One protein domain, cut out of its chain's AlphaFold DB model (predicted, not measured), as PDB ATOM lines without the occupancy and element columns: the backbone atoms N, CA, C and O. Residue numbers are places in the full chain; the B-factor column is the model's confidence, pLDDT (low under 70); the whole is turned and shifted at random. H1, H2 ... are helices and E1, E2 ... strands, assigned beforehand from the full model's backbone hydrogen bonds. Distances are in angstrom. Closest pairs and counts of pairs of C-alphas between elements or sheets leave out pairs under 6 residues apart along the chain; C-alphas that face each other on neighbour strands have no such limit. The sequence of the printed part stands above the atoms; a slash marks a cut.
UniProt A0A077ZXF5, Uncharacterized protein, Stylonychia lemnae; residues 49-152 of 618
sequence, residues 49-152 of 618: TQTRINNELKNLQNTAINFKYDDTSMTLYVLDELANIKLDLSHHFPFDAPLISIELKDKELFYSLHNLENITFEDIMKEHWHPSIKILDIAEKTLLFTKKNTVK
ATOM      1  N   THR A  49     180.271 100.010 171.801       85.94
ATOM      2  CA  THR A  49     180.040 100.839 170.628       85.94
ATOM      3  C   THR A  49     179.939 100.010 169.357       85.94
ATOM      4  O   THR A  49     178.894 100.036 168.716       85.94
ATOM      5  N   GLN A  50     180.941  99.192 169.022       87.44
ATOM      6  CA  GLN A  50     180.893  98.377 167.799       87.44
ATOM      7  C   GLN A  50     179.728  97.380 167.810       87.44
ATOM      8  O   GLN A  50     179.062  97.166 166.800       87.44
ATOM      9  N   THR A  51     179.445  96.786 168.967       89.62
ATOM     10  CA  THR A  51     178.339  95.836 169.142       89.62
ATOM     11  C   THR A  51     176.998  96.533 168.955       89.62
ATOM     12  O   THR A  51     176.118  96.016 168.262       89.62
ATOM     13  N   ARG A  52     176.840  97.732 169.522       91.19
ATOM     14  CA  ARG A  52     175.647  98.556 169.333       91.19
ATOM     15  C   ARG A  52     175.487  98.975 167.874       91.19
ATOM     16  O   ARG A  52     174.397  98.800 167.341       91.19
ATOM     17  N   ILE A  53     176.546  99.460 167.228       90.81
ATOM     18  CA  ILE A  53     176.530  99.866 165.815       90.81
ATOM     19  C   ILE A  53     176.131  98.688 164.932       90.81
ATOM     20  O   ILE A  53     175.177  98.799 164.169       90.81
ATOM     21  N   ASN A  54     176.769  97.527 165.092       90.75
ATOM     22  CA  ASN A  54     176.441  96.328 164.320       90.75
ATOM     23  C   ASN A  54     174.970  95.912 164.486       90.75
ATOM     24  O   ASN A  54     174.324  95.515 163.516       90.75
ATOM     25  N   ASN A  55     174.421  96.031 165.699       91.25
ATOM     26  CA  ASN A  55     173.009  95.755 165.954       91.25
ATOM     27  C   ASN A  55     172.083  96.767 165.262       91.25
ATOM     28  O   ASN A  55     171.070  96.369 164.691       91.25
ATOM     29  N   GLU A  56     172.424  98.058 165.274       90.81
ATOM     30  CA  GLU A  56     171.662  99.093 164.565       90.81
ATOM     31  C   GLU A  56     171.732  98.913 163.041       90.81
ATOM     32  O   GLU A  56     170.703  98.972 162.369       90.81
ATOM     33  N   LEU A  57     172.908  98.594 162.492       91.62
ATOM     34  CA  LEU A  57     173.080  98.285 161.071       91.62
ATOM     35  C   LEU A  57     172.246  97.069 160.662       91.62
ATOM     36  O   LEU A  57     171.539  97.124 159.660       91.62
ATOM     37  N   LYS A  58     172.259  95.993 161.457       91.50
ATOM     38  CA  LYS A  58     171.426  94.810 161.206       91.50
ATOM     39  C   LYS A  58     169.933  95.140 161.258       91.50
ATOM     40  O   LYS A  58     169.164  94.604 160.465       91.50
ATOM     41  N   ASN A  59     169.514  96.023 162.164       88.00
ATOM     42  CA  ASN A  59     168.128  96.487 162.217       88.00
ATOM     43  C   ASN A  59     167.755  97.260 160.947       88.00
ATOM     44  O   ASN A  59     166.695  97.001 160.388       88.00
ATOM     45  N   LEU A  60     168.630  98.146 160.463       86.88
ATOM     46  CA  LEU A  60     168.420  98.898 159.223       86.88
ATOM     47  C   LEU A  60     168.415  97.999 157.977       86.88
ATOM     48  O   LEU A  60     167.614  98.221 157.080       86.88
ATOM     49  N   GLN A  61     169.241  96.947 157.929       87.88
ATOM     50  CA  GLN A  61     169.222  95.964 156.829       87.88
ATOM     51  C   GLN A  61     167.869  95.260 156.681       87.88
ATOM     52  O   GLN A  61     167.523  94.820 155.587       87.88
ATOM     53  N   ASN A  62     167.106  95.152 157.771       85.75
ATOM     54  CA  ASN A  62     165.787  94.526 157.774       85.75
ATOM     55  C   ASN A  62     164.654  95.499 157.403       85.75
ATOM     56  O   ASN A  62     163.487  95.108 157.459       85.75
ATOM     57  N   THR A  63     164.959  96.751 157.052       83.62
ATOM     58  CA  THR A  63     163.956  97.748 156.654       83.62
ATOM     59  C   THR A  63     164.115  98.168 155.196       83.62
ATOM     60  O   THR A  63     165.071  97.812 154.514       83.62
ATOM     61  N   ALA A  64     163.142  98.927 154.689       81.88
ATOM     62  CA  ALA A  64     163.179  99.486 153.336       81.88
ATOM     63  C   ALA A  64     164.050 100.756 153.224       81.88
ATOM     64  O   ALA A  64     164.047 101.416 152.185       81.88
ATOM     65  N   ILE A  65     164.751 101.144 154.296       83.25
ATOM     66  CA  ILE A  65     165.556 102.364 154.340       83.25
ATOM     67  C   ILE A  65     166.898 102.095 153.666       83.25
ATOM     68  O   ILE A  65     167.652 101.222 154.084       83.25
ATOM     69  N   ASN A  66     167.217 102.875 152.636       88.19
ATOM     70  CA  ASN A  66     168.511 102.784 151.978       88.19
ATOM     71  C   ASN A  66     169.572 103.505 152.820       88.19
ATOM     72  O   ASN A  66     169.364 104.641 153.250       88.19
ATOM     73  N   PHE A  67     170.711 102.863 153.071       91.94
ATOM     74  CA  PHE A  67     171.771 103.443 153.888       91.94
ATOM     75  C   PHE A  67     173.161 102.989 153.434       91.94
ATOM     76  O   PHE A  67     173.329 101.945 152.806       91.94
ATOM     77  N   LYS A  68     174.174 103.777 153.790       92.94
ATOM     78  CA  LYS A  68     175.591 103.458 153.625       92.94
ATOM     79  C   LYS A  68     176.312 103.729 154.938       92.94
ATOM     80  O   LYS A  68     176.170 104.808 155.495       92.94
ATOM     81  N   TYR A  69     177.100 102.774 155.408       92.56
ATOM     82  CA  TYR A  69     177.943 102.945 156.588       92.56
ATOM     83  C   TYR A  69     179.413 103.037 156.178       92.56
ATOM     84  O   TYR A  69     179.866 102.258 155.336       92.56
ATOM     85  N   ASP A  70     180.131 103.997 156.749       91.31
ATOM     86  CA  ASP A  70     181.580 104.122 156.646       91.31
ATOM     87  C   ASP A  70     182.210 103.799 158.004       91.31
ATOM     88  O   ASP A  70     182.152 104.591 158.943       91.31
ATOM     89  N   ASP A  71     182.809 102.612 158.092       85.62
ATOM     90  CA  ASP A  71     183.446 102.091 159.306       85.62
ATOM     91  C   ASP A  71     184.690 102.907 159.697       85.62
ATOM     92  O   ASP A  71     185.037 102.987 160.870       85.62
ATOM     93  N   THR A  72     185.339 103.584 158.736       85.81
ATOM     94  CA  THR A  72     186.557 104.366 159.014       85.81
ATOM     95  C   THR A  72     186.264 105.666 159.756       85.81
ATOM     96  O   THR A  72     187.024 106.058 160.640       85.81
ATOM     97  N   SER A  73     185.154 106.320 159.414       85.88
ATOM     98  CA  SER A  73     184.687 107.558 160.046       85.88
ATOM     99  C   SER A  73     183.611 107.323 161.108       85.88
ATOM    100  O   SER A  73     183.206 108.266 161.782       85.88
ATOM    101  N   MET A  74     183.155 106.075 161.276       87.56
ATOM    102  CA  MET A  74     181.993 105.708 162.092       87.56
ATOM    103  C   MET A  74     180.740 106.518 161.722       87.56
ATOM    104  O   MET A  74     179.902 106.827 162.568       87.56
ATOM    105  N   THR A  75     180.583 106.834 160.438       89.88
ATOM    106  CA  THR A  75     179.476 107.645 159.932       89.88
ATOM    107  C   THR A  75     178.457 106.773 159.210       89.88
ATOM    108  O   THR A  75     178.784 106.005 158.302       89.88
ATOM    109  N   LEU A  76     177.183 106.942 159.561       90.81
ATOM    110  CA  LEU A  76     176.063 106.357 158.840       90.81
ATOM    111  C   LEU A  76     175.361 107.410 157.979       90.81
ATOM    112  O   LEU A  76     174.921 108.446 158.467       90.81
ATOM    113  N   TYR A  77     175.185 107.099 156.702       89.56
ATOM    114  CA  TYR A  77     174.412 107.884 155.752       89.56
ATOM    115  C   TYR A  77     173.088 107.182 155.481       89.56
ATOM    116  O   TYR A  77     173.073 106.087 154.920       89.56
ATOM    117  N   VAL A  78     171.974 107.813 155.830       87.62
ATOM    118  CA  VAL A  78     170.642 107.398 155.387       87.62
ATOM    119  C   VAL A  78     170.339 108.129 154.085       87.62
ATOM    120  O   VAL A  78     170.357 109.359 154.026       87.62
ATOM    121  N   LEU A  79     170.106 107.357 153.029       84.25
ATOM    122  CA  LEU A  79     169.964 107.843 151.665       84.25
ATOM    123  C   LEU A  79     168.486 107.849 151.286       84.25
ATOM    124  O   LEU A  79     167.863 106.797 151.168       84.25
ATOM    125  N   ASP A  80     167.938 109.028 151.027       80.06
ATOM    126  CA  ASP A  80     166.589 109.186 150.486       80.06
ATOM    127  C   ASP A  80     166.632 109.987 149.185       80.06
ATOM    128  O   ASP A  80     167.624 110.644 148.857       80.06
ATOM    129  N   GLU A  81     165.575 109.897 148.386       74.19
ATOM    130  CA  GLU A  81     165.475 110.625 147.118       74.19
ATOM    131  C   GLU A  81     165.547 112.143 147.318       74.19
ATOM    132  O   GLU A  81     166.030 112.855 146.437       74.19
ATOM    133  N   LEU A  82     165.105 112.633 148.478       67.00
ATOM    134  CA  LEU A  82     164.940 114.059 148.759       67.00
ATOM    135  C   LEU A  82     166.073 114.635 149.615       67.00
ATOM    136  O   LEU A  82     166.435 115.805 149.465       67.00
ATOM    137  N   ALA A  83     166.649 113.821 150.497       72.75
ATOM    138  CA  ALA A  83     167.685 114.238 151.430       72.75
ATOM    139  C   ALA A  83     168.658 113.093 151.732       72.75
ATOM    140  O   ALA A  83     168.288 111.920 151.708       72.75
ATOM    141  N   ASN A  84     169.895 113.439 152.057       82.06
ATOM    142  CA  ASN A  84     170.833 112.548 152.719       82.06
ATOM    143  C   ASN A  84     170.904 112.956 154.191       82.06
ATOM    144  O   ASN A  84     171.143 114.120 154.499       82.06
ATOM    145  N   ILE A  85     170.713 112.013 155.106       82.44
ATOM    146  CA  ILE A  85     170.898 112.259 156.539       82.44
ATOM    147  C   ILE A  85     172.223 111.619 156.931       82.44
ATOM    148  O   ILE A  85     172.403 110.414 156.763       82.44
ATOM    149  N   LYS A  86     173.151 112.419 157.438       86.44
ATOM    150  CA  LYS A  86     174.453 111.984 157.929       86.44
ATOM    151  C   LYS A  86     174.421 111.937 159.455       86.44
ATOM    152  O   LYS A  86     174.076 112.919 160.107       86.44
ATOM    153  N   LEU A  87     174.774 110.781 160.000       87.50
ATOM    154  CA  LEU A  87     174.838 110.489 161.426       87.50
ATOM    155  C   LEU A  87     176.283 110.137 161.780       87.50
ATOM    156  O   LEU A  87     176.742 109.041 161.455       87.50
ATOM    157  N   ASP A  88     176.997 111.053 162.425       87.62
ATOM    158  CA  ASP A  88     178.349 110.785 162.921       87.62
ATOM    159  C   ASP A  88     178.247 110.132 164.303       87.62
ATOM    160  O   ASP A  88     177.793 110.753 165.272       87.62
ATOM    161  N   LEU A  89     178.617 108.851 164.384       89.00
ATOM    162  CA  LEU A  89     178.544 108.076 165.617       89.00
ATOM    163  C   LEU A  89     179.838 108.303 166.402       89.00
ATOM    164  O   LEU A  89     180.926 107.988 165.922       89.00
ATOM    165  N   SER A  90     179.730 108.860 167.610       85.44
ATOM    166  CA  SER A  90     180.910 109.094 168.448       85.44
ATOM    167  C   SER A  90     181.555 107.771 168.879       85.44
ATOM    168  O   SER A  90     180.906 106.723 168.951       85.44
ATOM    169  N   HIS A  91     182.830 107.826 169.263       85.94
ATOM    170  CA  HIS A  91     183.524 106.679 169.852       85.94
ATOM    171  C   HIS A  91     182.910 106.197 171.181       85.94
ATOM    172  O   HIS A  91     183.214 105.086 171.605       85.94
ATOM    173  N   HIS A  92     182.039 106.988 171.821       85.94
ATOM    174  CA  HIS A  92     181.300 106.605 173.032       85.94
ATOM    175  C   HIS A  92     179.830 106.264 172.760       85.94
ATOM    176  O   HIS A  92     179.057 106.074 173.700       85.94
ATOM    177  N   PHE A  93     179.402 106.174 171.498       84.88
ATOM    178  CA  PHE A  93     178.050 105.732 171.166       84.88
ATOM    179  C   PHE A  93     177.775 104.347 171.797       84.88
ATOM    180  O   PHE A  93     178.655 103.483 171.761       84.88
ATOM    181  N   PRO A  94     176.593 104.086 172.391       87.75
ATOM    182  CA  PRO A  94     175.378 104.907 172.417       87.75
ATOM    183  C   PRO A  94     175.246 105.870 173.605       87.75
ATOM    184  O   PRO A  94     174.154 106.382 173.829       87.75
ATOM    185  N   PHE A  95     176.284 106.090 174.409       86.62
ATOM    186  CA  PHE A  95     176.185 106.992 175.565       86.62
ATOM    187  C   PHE A  95     176.129 108.459 175.142       86.62
ATOM    188  O   PHE A  95     175.347 109.218 175.707       86.62
ATOM    189  N   ASP A  96     176.853 108.806 174.080       83.62
ATOM    190  CA  ASP A  96     176.698 110.085 173.396       83.62
ATOM    191  C   ASP A  96     175.675 109.972 172.262       83.62
ATOM    192  O   ASP A  96     175.592 108.949 171.566       83.62
ATOM    193  N   ALA A  97     174.933 111.058 172.045       82.81
ATOM    194  CA  ALA A  97     174.070 111.200 170.884       82.81
ATOM    195  C   ALA A  97     174.900 111.244 169.590       82.81
ATOM    196  O   ALA A  97     175.986 111.833 169.575       82.81
ATOM    197  N   PRO A  98     174.400 110.667 168.484       84.25
ATOM    198  CA  PRO A  98     175.008 110.883 167.182       84.25
ATOM    199  C   PRO A  98     174.854 112.350 166.770       84.25
ATOM    200  O   PRO A  98     173.809 112.958 167.017       84.25
ATOM    201  N   LEU A  99     175.860 112.909 166.098       82.06
ATOM    202  CA  LEU A  99     175.709 114.219 165.463       82.06
ATOM    203  C   LEU A  99     174.920 114.039 164.169       82.06
ATOM    204  O   LEU A  99     175.291 113.234 163.312       82.06
ATOM    205  N   ILE A 100     173.815 114.769 164.047       79.56
ATOM    206  CA  ILE A 100     172.847 114.607 162.963       79.56
ATOM    207  C   ILE A 100     172.944 115.812 162.042       79.56
ATOM    208  O   ILE A 100     172.698 116.934 162.463       79.56
ATOM    209  N   SER A 101     173.248 115.570 160.773       75.69
ATOM    210  CA  SER A 101     173.221 116.593 159.728       75.69
ATOM    211  C   SER A 101     172.343 116.134 158.572       75.69
ATOM    212  O   SER A 101     172.334 114.960 158.202       75.69
ATOM    213  N   ILE A 102     171.554 117.051 158.020       74.38
ATOM    214  CA  ILE A 102     170.626 116.766 156.926       74.38
ATOM    215  C   ILE A 102     171.082 117.577 155.719       74.38
ATOM    216  O   ILE A 102     171.108 118.801 155.757       74.38
ATOM    217  N   GLU A 103     171.439 116.888 154.644       71.81
ATOM    218  CA  GLU A 103     171.801 117.489 153.368       71.81
ATOM    219  C   GLU A 103     170.648 117.296 152.378       71.81
ATOM    220  O   GLU A 103     170.332 116.182 151.956       71.81
ATOM    221  N   LEU A 104     169.996 118.389 151.996       70.50
ATOM    222  CA  LEU A 104     168.916 118.364 151.014       70.50
ATOM    223  C   LEU A 104     169.483 118.301 149.595       70.50
ATOM    224  O   LEU A 104     170.380 119.064 149.240       70.50
ATOM    225  N   LYS A 105     168.917 117.428 148.754       70.62
ATOM    226  CA  LYS A 105     169.352 117.285 147.353       70.62
ATOM    227  C   LYS A 105     168.833 118.396 146.445       70.62
ATOM    228  O   LYS A 105     169.421 118.642 145.395       70.62
ATOM    229  N   ASP A 106     167.749 119.063 146.840       60.25
ATOM    230  CA  ASP A 106     167.110 120.117 146.056       60.25
ATOM    231  C   ASP A 106     167.256 121.491 146.729       60.25
ATOM    232  O   ASP A 106     166.858 121.684 147.883       60.25
ATOM    233  N   LYS A 107     167.814 122.464 146.000       51.59
ATOM    234  CA  LYS A 107     168.116 123.813 146.519       51.59
ATOM    235  C   LYS A 107     166.860 124.649 146.770       51.59
ATOM    236  O   LYS A 107     166.923 125.632 147.500       51.59
ATOM    237  N   GLU A 108     165.720 124.280 146.194       48.47
ATOM    238  CA  GLU A 108     164.448 124.974 146.437       48.47
ATOM    239  C   GLU A 108     163.805 124.564 147.774       48.47
ATOM    240  O   GLU A 108     163.139 125.380 148.413       48.47
ATOM    241  N   LEU A 109     164.066 123.341 148.258       45.72
ATOM    242  CA  LEU A 109     163.654 122.891 149.600       45.72
ATOM    243  C   LEU A 109     164.443 123.598 150.713       45.72
ATOM    244  O   LEU A 109     163.920 123.772 151.819       45.72
ATOM    245  N   PHE A 110     165.655 124.055 150.379       39.97
ATOM    246  CA  PHE A 110     166.606 124.758 151.244       39.97
ATOM    247  C   PHE A 110     165.967 125.959 151.959       39.97
ATOM    248  O   PHE A 110     166.117 126.120 153.163       39.97
ATOM    249  N   TYR A 111     165.143 126.759 151.272       32.69
ATOM    250  CA  TYR A 111     164.536 127.962 151.862       32.69
ATOM    251  C   TYR A 111     163.448 127.687 152.913       32.69
ATOM    252  O   TYR A 111     163.171 128.555 153.740       32.69
ATOM    253  N   SER A 112     162.830 126.500 152.903       41.50
ATOM    254  CA  SER A 112     161.790 126.131 153.880       41.50
ATOM    255  C   SER A 112     162.350 125.466 155.138       41.50
ATOM    256  O   SER A 112     161.710 125.502 156.189       41.50
ATOM    257  N   LEU A 113     163.544 124.878 155.032       39.62
ATOM    258  CA  LEU A 113     164.169 124.079 156.083       39.62
ATOM    259  C   LEU A 113     165.309 124.820 156.791       39.62
ATOM    260  O   LEU A 113     165.542 124.531 157.962       39.62
ATOM    261  N   HIS A 114     165.885 125.869 156.183       37.62
ATOM    262  CA  HIS A 114     166.943 126.695 156.788       37.62
ATOM    263  C   HIS A 114     166.571 127.303 158.158       37.62
ATOM    264  O   HIS A 114     167.447 127.565 158.983       37.62
ATOM    265  N   ASN A 115     165.274 127.506 158.433       40.81
ATOM    266  CA  ASN A 115     164.789 128.034 159.717       40.81
ATOM    267  C   ASN A 115     164.672 126.973 160.830       40.81
ATOM    268  O   ASN A 115     164.417 127.316 161.980       40.81
ATOM    269  N   LEU A 116     164.852 125.692 160.499       39.12
ATOM    270  CA  LEU A 116     164.896 124.566 161.442       39.12
ATOM    271  C   LEU A 116     166.279 123.894 161.478       39.12
ATOM    272  O   LEU A 116     166.495 122.959 162.241       39.12
ATOM    273  N   GLU A 117     167.212 124.358 160.650       42.25
ATOM    274  CA  GLU A 117     168.305 123.532 160.137       42.25
ATOM    275  C   GLU A 117     169.549 123.427 161.009       42.25
ATOM    276  O   GLU A 117     170.525 122.897 160.518       42.25
ATOM    277  N   ASN A 118     169.554 123.852 162.275       41.50
ATOM    278  CA  ASN A 118     170.674 123.497 163.172       41.50
ATOM    279  C   ASN A 118     170.351 123.554 164.676       41.50
ATOM    280  O   ASN A 118     171.073 122.959 165.458       41.50
ATOM    281  N   ILE A 119     169.288 124.248 165.104       39.75
ATOM    282  CA  ILE A 119     169.097 124.585 166.534       39.75
ATOM    283  C   ILE A 119     167.949 123.793 167.188       39.75
ATOM    284  O   ILE A 119     167.814 123.789 168.397       39.75
ATOM    285  N   THR A 120     167.084 123.097 166.442       48.59
ATOM    286  CA  THR A 120     165.941 122.409 167.079       48.59
ATOM    287  C   THR A 120     166.133 120.906 167.178       48.59
ATOM    288  O   THR A 120     166.071 120.374 168.275       48.59
ATOM    289  N   PHE A 121     166.408 120.188 166.088       52.34
ATOM    290  CA  PHE A 121     166.510 118.725 166.185       52.34
ATOM    291  C   PHE A 121     167.805 118.254 166.864       52.34
ATOM    292  O   PHE A 121     167.762 117.324 167.664       52.34
ATOM    293  N   GLU A 122     168.937 118.908 166.592       51.75
ATOM    294  CA  GLU A 122     170.221 118.588 167.227       51.75
ATOM    295  C   GLU A 122     170.193 118.891 168.734       51.75
ATOM    296  O   GLU A 122     170.615 118.054 169.531       51.75
ATOM    297  N   ASP A 123     169.622 120.030 169.137       51.38
ATOM    298  CA  ASP A 123     169.542 120.427 170.547       51.38
ATOM    299  C   ASP A 123     168.498 119.604 171.321       51.38
ATOM    300  O   ASP A 123     168.786 119.140 172.423       51.38
ATOM    301  N   ILE A 124     167.342 119.291 170.715       51.12
ATOM    302  CA  ILE A 124     166.351 118.361 171.297       51.12
ATOM    303  C   ILE A 124     166.967 116.971 171.475       51.12
ATOM    304  O   ILE A 124     166.766 116.333 172.507       51.12
ATOM    305  N   MET A 125     167.727 116.487 170.488       62.47
ATOM    306  CA  MET A 125     168.375 115.181 170.589       62.47
ATOM    307  C   MET A 125     169.519 115.184 171.600       62.47
ATOM    308  O   MET A 125     169.703 114.157 172.238       62.47
ATOM    309  N   LYS A 126     170.239 116.294 171.805       65.19
ATOM    310  CA  LYS A 126     171.242 116.423 172.879       65.19
ATOM    311  C   LYS A 126     170.607 116.431 174.271       65.19
ATOM    312  O   LYS A 126     171.103 115.738 175.154       65.19
ATOM    313  N   GLU A 127     169.518 117.175 174.472       64.12
ATOM    314  CA  GLU A 127     168.851 117.291 175.780       64.12
ATOM    315  C   GLU A 127     168.022 116.053 176.154       64.12
ATOM    316  O   GLU A 127     167.893 115.719 177.334       64.12
ATOM    317  N   HIS A 128     167.479 115.345 175.161       73.69
ATOM    318  CA  HIS A 128     166.617 114.177 175.363       73.69
ATOM    319  C   HIS A 128     167.240 112.858 174.889       73.69
ATOM    320  O   HIS A 128     166.524 111.864 174.714       73.69
ATOM    321  N   TRP A 129     168.562 112.819 174.684       82.75
ATOM    322  CA  TRP A 129     169.247 111.590 174.302       82.75
ATOM    323  C   TRP A 129     169.075 110.510 175.366       82.75
ATOM    324  O   TRP A 129     169.273 110.737 176.560       82.75
ATOM    325  N   HIS A 130     168.780 109.295 174.916       84.31
ATOM    326  CA  HIS A 130     168.853 108.112 175.752       84.31
ATOM    327  C   HIS A 130     169.498 106.968 174.955       84.31
ATOM    328  O   HIS A 130     169.070 106.720 173.824       84.31
ATOM    329  N   PRO A 131     170.452 106.201 175.522       84.50
ATOM    330  CA  PRO A 131     171.173 105.145 174.798       84.50
ATOM    331  C   PRO A 131     170.295 104.041 174.184       84.50
ATOM    332  O   PRO A 131     170.741 103.286 173.317       84.50
ATOM    333  N   SER A 132     169.041 103.919 174.634       85.06
ATOM    334  CA  SER A 132     168.066 102.976 174.073       85.06
ATOM    335  C   SER A 132     167.472 103.418 172.735       85.06
ATOM    336  O   SER A 132     166.906 102.572 172.040       85.06
ATOM    337  N   ILE A 133     167.561 104.706 172.383       83.88
ATOM    338  CA  ILE A 133     167.044 105.240 171.118       83.88
ATOM    339  C   ILE A 133     167.770 104.540 169.966       83.88
ATOM    340  O   ILE A 133     168.997 104.398 169.981       83.88
ATOM    341  N   LYS A 134     167.003 104.045 168.991       86.50
ATOM    342  CA  LYS A 134     167.544 103.349 167.822       86.50
ATOM    343  C   LYS A 134     167.785 104.332 166.691       86.50
ATOM    344  O   LYS A 134     167.035 105.290 166.506       86.50
ATOM    345  N   ILE A 135     168.789 104.044 165.876       83.69
ATOM    346  CA  ILE A 135     169.084 104.819 164.671       83.69
ATOM    347  C   ILE A 135     167.927 104.714 163.673       83.69
ATOM    348  O   ILE A 135     167.601 105.688 162.997       83.69
ATOM    349  N   LEU A 136     167.266 103.554 163.629       82.88
ATOM    350  CA  LEU A 136     166.060 103.355 162.831       82.88
ATOM    351  C   LEU A 136     164.972 104.393 163.159       82.88
ATOM    352  O   LEU A 136     164.420 105.001 162.246       82.88
ATOM    353  N   ASP A 137     164.724 104.654 164.445       79.88
ATOM    354  CA  ASP A 137     163.690 105.601 164.884       79.88
ATOM    355  C   ASP A 137     164.023 107.039 164.449       79.88
ATOM    356  O   ASP A 137     163.139 107.815 164.072       79.88
ATOM    357  N   ILE A 138     165.313 107.391 164.472       74.25
ATOM    358  CA  ILE A 138     165.830 108.684 164.005       74.25
ATOM    359  C   ILE A 138     165.630 108.804 162.490       74.25
ATOM    360  O   ILE A 138     165.109 109.817 162.010       74.25
ATOM    361  N   ALA A 139     165.993 107.761 161.741       72.50
ATOM    362  CA  ALA A 139     165.869 107.720 160.290       72.50
ATOM    363  C   ALA A 139     164.401 107.855 159.853       72.50
ATOM    364  O   ALA A 139     164.079 108.729 159.050       72.50
ATOM    365  N   GLU A 140     163.486 107.068 160.422       71.25
ATOM    366  CA  GLU A 140     162.063 107.095 160.054       71.25
ATOM    367  C   GLU A 140     161.403 108.447 160.334       71.25
ATOM    368  O   GLU A 140     160.716 108.999 159.466       71.25
ATOM    369  N   LYS A 141     161.634 109.023 161.520       66.31
ATOM    370  CA  LYS A 141     161.045 110.320 161.888       66.31
ATOM    371  C   LYS A 141     161.559 111.453 161.004       66.31
ATOM    372  O   LYS A 141     160.767 112.283 160.553       66.31
ATOM    373  N   THR A 142     162.853 111.459 160.702       64.06
ATOM    374  CA  THR A 142     163.475 112.497 159.863       64.06
ATOM    375  C   THR A 142     163.039 112.382 158.396       64.06
ATOM    376  O   THR A 142     162.756 113.385 157.735       64.06
ATOM    377  N   LEU A 143     162.887 111.158 157.886       64.62
ATOM    378  CA  LEU A 143     162.376 110.907 156.534       64.62
ATOM    379  C   LEU A 143     160.895 111.277 156.383       64.62
ATOM    380  O   LEU A 143     160.483 111.844 155.369       64.62
ATOM    381  N   LEU A 144     160.071 111.002 157.396       60.31
ATOM    382  CA  LEU A 144     158.671 111.435 157.408       60.31
ATOM    383  C   LEU A 144     158.553 112.963 157.393       60.31
ATOM    384  O   LEU A 144     157.689 113.511 156.703       60.31
ATOM    385  N   PHE A 145     159.433 113.646 158.125       59.06
ATOM    386  CA  PHE A 145     159.485 115.103 158.171       59.06
ATOM    387  C   PHE A 145     159.836 115.715 156.802       59.06
ATOM    388  O   PHE A 145     159.110 116.577 156.296       59.06
ATOM    389  N   THR A 146     160.882 115.211 156.141       58.56
ATOM    390  CA  THR A 146     161.312 115.680 154.807       58.56
ATOM    391  C   THR A 146     160.270 115.404 153.714       58.56
ATOM    392  O   THR A 146     159.972 116.292 152.905       58.56
ATOM    393  N   LYS A 147     159.626 114.226 153.719       60.09
ATOM    394  CA  LYS A 147     158.550 113.883 152.765       60.09
ATOM    395  C   LYS A 147     157.327 114.785 152.914       60.09
ATOM    396  O   LYS A 147     156.833 115.313 151.916       60.09
ATOM    397  N   LYS A 148     156.857 115.016 154.147       55.09
ATOM    398  CA  LYS A 148     155.718 115.916 154.410       55.09
ATOM    399  C   LYS A 148     155.995 117.341 153.931       55.09
ATOM    400  O   LYS A 148     155.120 117.958 153.323       55.09
ATOM    401  N   ASN A 149     157.204 117.852 154.152       52.78
ATOM    402  CA  ASN A 149     157.558 119.211 153.743       52.78
ATOM    403  C   ASN A 149     157.745 119.342 152.229       52.78
ATOM    404  O   ASN A 149     157.315 120.334 151.649       52.78
ATOM    405  N   THR A 150     158.252 118.311 151.554       53.22
ATOM    406  CA  THR A 150     158.381 118.318 150.088       53.22
ATOM    407  C   THR A 150     157.028 118.359 149.381       53.22
ATOM    408  O   THR A 150     156.871 119.078 148.395       53.22
ATOM    409  N   VAL A 151     156.023 117.636 149.892       50.78
ATOM    410  CA  VAL A 151     154.649 117.710 149.364       50.78
ATOM    411  C   VAL A 151     154.095 119.128 149.506       50.78
ATOM    412  O   VAL A 151     153.513 119.652 148.556       50.78
ATOM    413  N   LYS A 152     154.338 119.780 150.650       46.62
ATOM    414  CA  LYS A 152     153.930 121.172 150.880       46.62
ATOM    415  C   LYS A 152     154.639 122.131 149.919       46.62
ATOM    416  O   LYS A 152     153.969 122.932 149.277       46.62
TER     417      LYS A 152
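AT A GLANCE: This is residues 49 to 152 of the 618 residues of an uncharacterized protein of Stylonychia lemnae (UniProt A0A077ZXF5). A twisted wall of four antiparallel strands has its helices over one face, while the other face has no named helix: the long H4 crosses E2, E3 and E4 nearly along them, and H1 lies over the edge strand E1 and makes a corner with the first residues of H4. The short H3 packs by E4 at the other edge, and H2 sits past the last residue of E4. The printed part has 104 residues, in the order H1 E1 E2 E3 E4 H2 H3 H4; the class is mixed, and the sheet runs E1 - E2 - E3 - E4. It is compact, with a radius of gyration of the C-alphas of 13.6 A, and spans 39 by 29 by 22 A.

HOW THE PARTS SIT: Start at the sheet, a meander, each strand the antiparallel neighbour of the one before: E1, residues 66 to 70, E2, residues 75 to 79, E3, residues 83 to 88, and E4, residues 99 to 104. It is twisted, with C-alphas up to 4.1 A off its best plane. In the hairpin of E1 and E2, N 68 and O 77 are 2.8 A apart, within hydrogen-bond range; look likewise at N 76 and O 87, 2.9 A, between E2 and E3, and N 86 and O 101, 2.8 A, between E3 and E4. H4, residues 135 to 152, is on the sheet at a height of 9.9 A, over E2, E3 and, only just, with 3 C-alphas, E4; it runs along the strands, at 26 degrees to E3 on the local plane. H1, residues 49 to 61, is on the same face and over E1. With its residues 56 to 60 alone it touches H4, the closest C-alphas being those of Leu 60 and Leu 136, 6.2 A, at a steep tilt of 47 degrees, the same way. H3, residues 121 to 127, is on the sheet too, and its closest C-alpha pair with E4 is Glu 122 and Ile 100, 6.4 A; H1, H3 and H4 with the sheet E1 E2 E3 E4 form two layers, helices on one face of a sheet. H2, residues 110 to 113, is only just not on the sheet, with 4 pairs of C-alphas within 10 A, and is near H4. Each O i to N i+4 pair is within range in H1, H3 and H4; H2 is too short for one.

IN THESE COORDINATES: Find C-alpha 49 at (180.040, 100.839, 170.628), where H1 begins its 18.2 A. E3 spans 16.1 A and E4 16.5 A, from C-alpha 99 at (175.709, 114.219, 165.463). H4 runs 26.2 A to C-alpha 152 at (153.930, 121.172, 150.880).

THE WHOLE: The C-alphas farthest apart are those of Thr 51 and Lys 152, 39.6 A. The printed part has no cut, and no link is long. Confidence is under 70 at residue 82, residues 106 to 127 and residues 141 to 152.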